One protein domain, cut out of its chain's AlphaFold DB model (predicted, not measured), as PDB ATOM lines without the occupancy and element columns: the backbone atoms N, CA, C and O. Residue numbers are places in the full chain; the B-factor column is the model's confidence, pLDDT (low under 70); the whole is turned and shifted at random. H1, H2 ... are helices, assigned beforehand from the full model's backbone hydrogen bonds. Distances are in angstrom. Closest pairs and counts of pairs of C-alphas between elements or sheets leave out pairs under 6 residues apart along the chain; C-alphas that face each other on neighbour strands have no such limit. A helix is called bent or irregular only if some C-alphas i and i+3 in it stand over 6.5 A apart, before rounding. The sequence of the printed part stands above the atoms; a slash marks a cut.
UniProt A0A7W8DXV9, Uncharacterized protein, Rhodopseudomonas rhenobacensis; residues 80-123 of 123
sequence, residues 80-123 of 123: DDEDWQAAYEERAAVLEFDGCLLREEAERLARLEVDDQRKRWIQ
ATOM      1  N   ASP A  80     -12.318 -43.350  17.559       82.12
ATOM      2  CA  ASP A  80     -12.074 -41.958  17.928       82.12
ATOM      3  C   ASP A  80     -13.332 -41.089  17.723       82.12
ATOM      4  O   ASP A  80     -14.390 -41.560  17.294       82.12
ATOM      5  N   ASP A  81     -13.265 -39.816  18.122       81.69
ATOM      6  CA  ASP A  81     -14.409 -38.909  17.999       81.69
ATOM      7  C   ASP A  81     -14.810 -38.696  16.526       81.69
ATOM      8  O   ASP A  81     -16.000 -38.544  16.236       81.69
ATOM      9  N   GLU A  82     -13.856 -38.744  15.589       83.56
ATOM     10  CA  GLU A  82     -14.125 -38.698  14.153       83.56
ATOM     11  C   GLU A  82     -14.886 -39.935  13.655       83.56
ATOM     12  O   GLU A  82     -15.803 -39.797  12.844       83.56
ATOM     13  N   ASP A  83     -14.560 -41.130  14.146       82.62
ATOM     14  CA  ASP A  83     -15.272 -42.367  13.813       82.62
ATOM     15  C   ASP A  83     -16.718 -42.339  14.331       82.62
ATOM     16  O   ASP A  83     -17.657 -42.720  13.621       82.62
ATOM     17  N   TRP A  84     -16.928 -41.829  15.550       83.25
ATOM     18  CA  TRP A  84     -18.271 -41.622  16.101       83.25
ATOM     19  C   TRP A  84     -19.070 -40.593  15.298       83.25
ATOM     20  O   TRP A  84     -20.263 -40.793  15.052       83.25
ATOM     21  N   GLN A  85     -18.416 -39.523  14.848       82.62
ATOM     22  CA  GLN A  85     -19.027 -38.506  13.998       82.62
ATOM     23  C   GLN A  85     -19.397 -39.068  12.618       82.62
ATOM     24  O   GLN A  85     -20.515 -38.859  12.147       82.62
ATOM     25  N   ALA A  86     -18.516 -39.850  11.995       81.69
ATOM     26  CA  ALA A  86     -18.795 -40.504  10.719       81.69
ATOM     27  C   ALA A  86     -19.964 -41.500  10.833       81.69
ATOM     28  O   ALA A  86     -20.820 -41.567   9.949       81.69
ATOM     29  N   ALA A  87     -20.053 -42.243  11.942       81.12
ATOM     30  CA  ALA A  87     -21.175 -43.142  12.204       81.12
ATOM     31  C   ALA A  87     -22.507 -42.387  12.361       81.12
ATOM     32  O   ALA A  87     -23.544 -42.865  11.893       81.12
ATOM     33  N   TYR A  88     -22.473 -41.212  12.991       85.44
ATOM     34  CA  TYR A  88     -23.621 -40.315  13.091       85.44
ATOM     35  C   TYR A  88     -24.071 -39.803  11.718       85.44
ATOM     36  O   TYR A  88     -25.251 -39.916  11.383       85.44
ATOM     37  N   GLU A  89     -23.142 -39.303  10.904       82.25
ATOM     38  CA  GLU A  89     -23.440 -38.756   9.576       82.25
ATOM     39  C   GLU A  89     -23.985 -39.823   8.621       82.25
ATOM     40  O   GLU A  89     -24.985 -39.583   7.941       82.25
ATOM     41  N   GLU A  90     -23.399 -41.026   8.618       82.94
ATOM     42  CA  GLU A  90     -23.931 -42.157   7.853       82.94
ATOM     43  C   GLU A  90     -25.355 -42.500   8.291       82.94
ATOM     44  O   GLU A  90     -26.230 -42.696   7.447       82.94
ATOM     45  N   ARG A  91     -25.627 -42.538   9.601       80.50
ATOM     46  CA  ARG A  91     -26.961 -42.904  10.084       80.50
ATOM     47  C   ARG A  91     -28.005 -41.832   9.781       80.50
ATOM     48  O   ARG A  91     -29.129 -42.182   9.424       80.50
ATOM     49  N   ALA A  92     -27.633 -40.559   9.867       80.81
ATOM     50  CA  ALA A  92     -28.488 -39.449   9.465       80.81
ATOM     51  C   ALA A  92     -28.802 -39.504   7.961       80.81
ATOM     52  O   ALA A  92     -29.964 -39.390   7.576       80.81
ATOM     53  N   ALA A  93     -27.801 -39.763   7.115       76.56
ATOM     54  CA  ALA A  93     -27.993 -39.896   5.672       76.56
ATOM     55  C   ALA A  93     -28.891 -41.093   5.303       76.56
ATOM     56  O   ALA A  93     -29.754 -40.974   4.435       76.56
ATOM     57  N   VAL A  94     -28.739 -42.233   5.987       81.88
ATOM     58  CA  VAL A  94     -29.606 -43.409   5.795       81.88
ATOM     59  C   VAL A  94     -31.050 -43.102   6.195       81.88
ATOM     60  O   VAL A  94     -31.973 -43.454   5.469       81.88
ATOM     61  N   LEU A  95     -31.268 -42.419   7.321       76.50
ATOM     62  CA  LEU A  95     -32.613 -42.048   7.773       76.50
ATOM     63  C   LEU A  95     -33.282 -41.000   6.868       76.50
ATOM     64  O   LEU A  95     -34.496 -41.054   6.681       76.50
ATOM     65  N   GLU A  96     -32.511 -40.082   6.285       83.19
ATOM     66  CA  GLU A  96     -32.999 -39.153   5.260       83.19
ATOM     67  C   GLU A  96     -33.433 -39.909   3.993       83.19
ATOM     68  O   GLU A  96     -34.531 -39.682   3.484       83.19
ATOM     69  N   PHE A  97     -32.601 -40.839   3.515       72.44
ATOM     70  CA  PHE A  97     -32.832 -41.551   2.257       72.44
ATOM     71  C   PHE A  97     -33.922 -42.631   2.357       72.44
ATOM     72  O   PHE A  97     -34.844 -42.643   1.545       72.44
ATOM     73  N   ASP A  98     -33.853 -43.515   3.356       77.50
ATOM     74  CA  ASP A  98     -34.793 -44.637   3.515       77.50
ATOM     75  C   ASP A  98     -36.055 -44.243   4.290       77.50
ATOM     76  O   ASP A  98     -37.134 -44.792   4.063       77.50
ATOM     77  N   GLY A  99     -35.929 -43.303   5.230       70.88
ATOM     78  CA  GLY A  99     -37.041 -42.833   6.053       70.88
ATOM     79  C   GLY A  99     -37.851 -41.707   5.414       70.88
ATOM     80  O   GLY A  99     -38.890 -41.341   5.965       70.88
ATOM     81  N   CYS A 100     -37.384 -41.139   4.292       81.31
ATOM     82  CA  CYS A 100     -37.906 -39.897   3.709       81.31
ATOM     83  C   CYS A 100     -38.071 -38.783   4.761       81.31
ATOM     84  O   CYS A 100     -38.990 -37.963   4.685       81.31
ATOM     85  N   LEU A 101     -37.221 -38.800   5.791       78.31
ATOM     86  CA  LEU A 101     -37.261 -37.834   6.876       78.31
ATOM     87  C   LEU A 101     -36.529 -36.570   6.448       78.31
ATOM     88  O   LEU A 101     -35.530 -36.616   5.733       78.31
ATOM     89  N   LEU A 102     -37.005 -35.425   6.937       80.12
ATOM     90  CA  LEU A 102     -36.237 -34.190   6.841       80.12
ATOM     91  C   LEU A 102     -34.905 -34.373   7.569       80.12
ATOM     92  O   LEU A 102     -34.857 -35.015   8.622       80.12
ATOM     93  N   ARG A 103     -33.845 -33.768   7.027       76.50
ATOM     94  CA  ARG A 103     -32.483 -33.862   7.564       76.50
ATOM     95  C   ARG A 103     -32.425 -33.629   9.077       76.50
ATOM     96  O   ARG A 103     -31.817 -34.422   9.783       76.50
ATOM     97  N   GLU A 104     -33.123 -32.614   9.581       79.50
ATOM     98  CA  GLU A 104     -33.183 -32.290  11.017       79.50
ATOM     99  C   GLU A 104     -33.764 -33.435  11.868       79.50
ATOM    100  O   GLU A 104     -33.278 -33.734  12.960       79.50
ATOM    101  N   GLU A 105     -34.796 -34.109  11.360       76.50
ATOM    102  CA  GLU A 105     -35.472 -35.199  12.062       76.50
ATOM    103  C   GLU A 105     -34.644 -36.492  12.014       76.50
ATOM    104  O   GLU A 105     -34.555 -37.218  13.008       76.50
ATOM    105  N   ALA A 106     -33.987 -36.739  10.879       75.56
ATOM    106  CA  ALA A 106     -33.044 -37.834  10.690       75.56
ATOM    107  C   ALA A 106     -31.818 -37.696  11.608       75.56
ATOM    108  O   ALA A 106     -31.429 -38.655  12.273       75.56
ATOM    109  N   GLU A 107     -31.253 -36.494  11.709       81.38
ATOM    110  CA  GLU A 107     -30.136 -36.168  12.597       81.38
ATOM    111  C   GLU A 107     -30.489 -36.360  14.072       81.38
ATOM    112  O   GLU A 107     -29.741 -36.985  14.824       81.38
ATOM    113  N   ARG A 108     -31.668 -35.899  14.496       84.00
ATOM    114  CA  ARG A 108     -32.140 -36.078  15.875       84.00
ATOM    115  C   ARG A 108     -32.222 -37.557  16.265       84.00
ATOM    116  O   ARG A 108     -31.799 -37.928  17.359       84.00
ATOM    117  N   LEU A 109     -32.749 -38.398  15.375       77.88
ATOM    118  CA  LEU A 109     -32.844 -39.843  15.596       77.88
ATOM    119  C   LEU A 109     -31.472 -40.525  15.542       77.88
ATOM    120  O   LEU A 109     -31.165 -41.336  16.416       77.88
ATOM    121  N   ALA A 110     -30.628 -40.151  14.579       82.38
ATOM    122  CA  ALA A 110     -29.263 -40.654  14.472       82.38
ATOM    123  C   ALA A 110     -28.453 -40.347  15.738       82.38
ATOM    124  O   ALA A 110     -27.739 -41.217  16.231       82.38
ATOM    125  N   ARG A 111     -28.610 -39.148  16.313       82.19
ATOM    126  CA  ARG A 111     -27.901 -38.749  17.534       82.19
ATOM    127  C   ARG A 111     -28.280 -39.607  18.730       82.19
ATOM    128  O   ARG A 111     -27.399 -40.094  19.426       82.19
ATOM    129  N   LEU A 112     -29.579 -39.836  18.932       82.31
ATOM    130  CA  LEU A 112     -30.067 -40.697  20.010       82.31
ATOM    131  C   LEU A 112     -29.500 -42.114  19.896       82.31
ATOM    132  O   LEU A 112     -29.101 -42.703  20.897       82.31
ATOM    133  N   GLU A 113     -29.446 -42.648  18.678       80.75
ATOM    134  CA  GLU A 113     -28.961 -44.001  18.440       80.75
ATOM    135  C   GLU A 113     -27.439 -44.124  18.575       80.75
ATOM    136  O   GLU A 113     -26.951 -45.074  19.187       80.75
ATOM    137  N   VAL A 114     -26.677 -43.167  18.043       79.81
ATOM    138  CA  VAL A 114     -25.212 -43.159  18.157       79.81
ATOM    139  C   VAL A 114     -24.781 -42.923  19.605       79.81
ATOM    140  O   VAL A 114     -23.865 -43.596  20.069       79.81
ATOM    141  N   ASP A 115     -25.472 -42.060  20.354       81.56
ATOM    142  CA  ASP A 115     -25.185 -41.818  21.773       81.56
ATOM    143  C   ASP A 115     -25.468 -43.054  22.644       81.56
ATOM    144  O   ASP A 115     -24.697 -43.353  23.561       81.56
ATOM    145  N   ASP A 116     -26.552 -43.790  22.373       82.62
ATOM    146  CA  ASP A 116     -26.857 -45.049  23.066       82.62
ATOM    147  C   ASP A 116     -25.790 -46.113  22.776       82.62
ATOM    148  O   ASP A 116     -25.263 -46.761  23.686       82.62
ATOM    149  N   GLN A 117     -25.377 -46.219  21.510       77.75
ATOM    150  CA  GLN A 117     -24.288 -47.103  21.112       77.75
ATOM    151  C   GLN A 117     -22.971 -46.690  21.779       77.75
ATOM    152  O   GLN A 117     -22.312 -47.531  22.384       77.75
ATOM    153  N   ARG A 118     -22.607 -45.408  21.769       78.75
ATOM    154  CA  ARG A 118     -21.386 -44.910  22.413       78.75
ATOM    155  C   ARG A 118     -21.354 -45.239  23.907       78.75
ATOM    156  O   ARG A 118     -20.347 -45.739  24.401       78.75
ATOM    157  N   LYS A 119     -22.466 -45.051  24.624       80.50
ATOM    158  CA  LYS A 119     -22.578 -45.409  26.052       80.50
ATOM    159  C   LYS A 119     -22.412 -46.904  26.309       80.50
ATOM    160  O   LYS A 119     -21.804 -47.276  27.306       80.50
ATOM    161  N   ARG A 120     -22.948 -47.749  25.427       76.25
ATOM    162  CA  ARG A 120     -22.873 -49.209  25.555       76.25
ATOM    163  C   ARG A 120     -21.456 -49.761  25.385       76.25
ATOM    164  O   ARG A 120     -21.168 -50.818  25.932       76.25
ATOM    165  N   TRP A 121     -20.606 -49.072  24.628       69.44
ATOM    166  CA  TRP A 121     -19.246 -49.523  24.306       69.44
ATOM    167  C   TRP A 121     -18.142 -48.842  25.136       69.44
ATOM    168  O   TRP A 121     -17.017 -49.327  25.130       69.44
ATOM    169  N   ILE A 122     -18.445 -47.748  25.848       67.12
ATOM    170  CA  ILE A 122     -17.495 -47.019  26.719       67.12
ATOM    171  C   ILE A 122     -17.568 -47.472  28.205       67.12
ATOM    172  O   ILE A 122     -16.802 -46.981  29.031       67.12
ATOM    173  N   GLN A 123     -18.458 -48.409  28.568       52.69
ATOM    174  CA  GLN A 123     -18.505 -49.027  29.912       52.69
ATOM    175  C   GLN A 123     -17.480 -50.147  30.083       52.69
ATOM    176  O   GLN A 123     -16.916 -50.229  31.198       52.69
TER     177      GLN A 123
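Overview. This is residues 80 to 123 of the 123 residues of an uncharacterized protein of Rhodopseudomonas rhenobacensis (UniProt A0A7W8DXV9). Two helices of 19 residues each, H1 and H2, make a V: the chain folds back through the tight turn of residues 100 to 102, so that H2 runs opposite ways to H1 at a slant of 46 degrees, and the V opens toward Asp 81 and Trp 121. They pack on each other, closest at Ala 92 and Glu 107, and there is no third layer. The printed part has 44 residues with two named helices, H1 then H2 along the chain, and no named strand; the class is all helix. The whole is compact, with a radius of gyration of the C-alphas of 10.6 A, and its outline is a rod with spans of 34 by 16 by 14 A.

Arrangement. H1, residues 81 to 99, and H2, residues 103 to 121, touch, with 25 pairs of C-alphas within 8 A. The closest C-alphas of the two are those of Ala 92 and Glu 107, 4.8 A apart. The centres of H1 and H2 are 8.6 A apart. Their lines stand at a steep tilt of 46 degrees, and they run opposite ways. In H1 and H2 every O i to N i+4 pair is within hydrogen-bond range.

Along the chain. H1 measures 25.9 A from its first to its last C-alpha, from C-alpha 81 at (-14.409, -38.909, 17.999) to C-alpha 99 at (-37.041, -42.833, 6.053). H2 measures 26.5 A and ends with C-alpha 121 at (-19.246, -49.523, 24.306). Neither helix is bent.

Size, cuts and confidence. The two C-alphas farthest apart are those of Cys 100 and Gln 123, at 33.9 A. The C-alphas of Asp 80 and Gln 123, the first and last printed residues, are 15.3 A apart; Gln 123 is the chain's last residue. The printed part has no cut, and the link from H1 to H2, three residues, is tight. The mean pLDDT of the printed part is 79.0, and residues 121 to 123 are under 70.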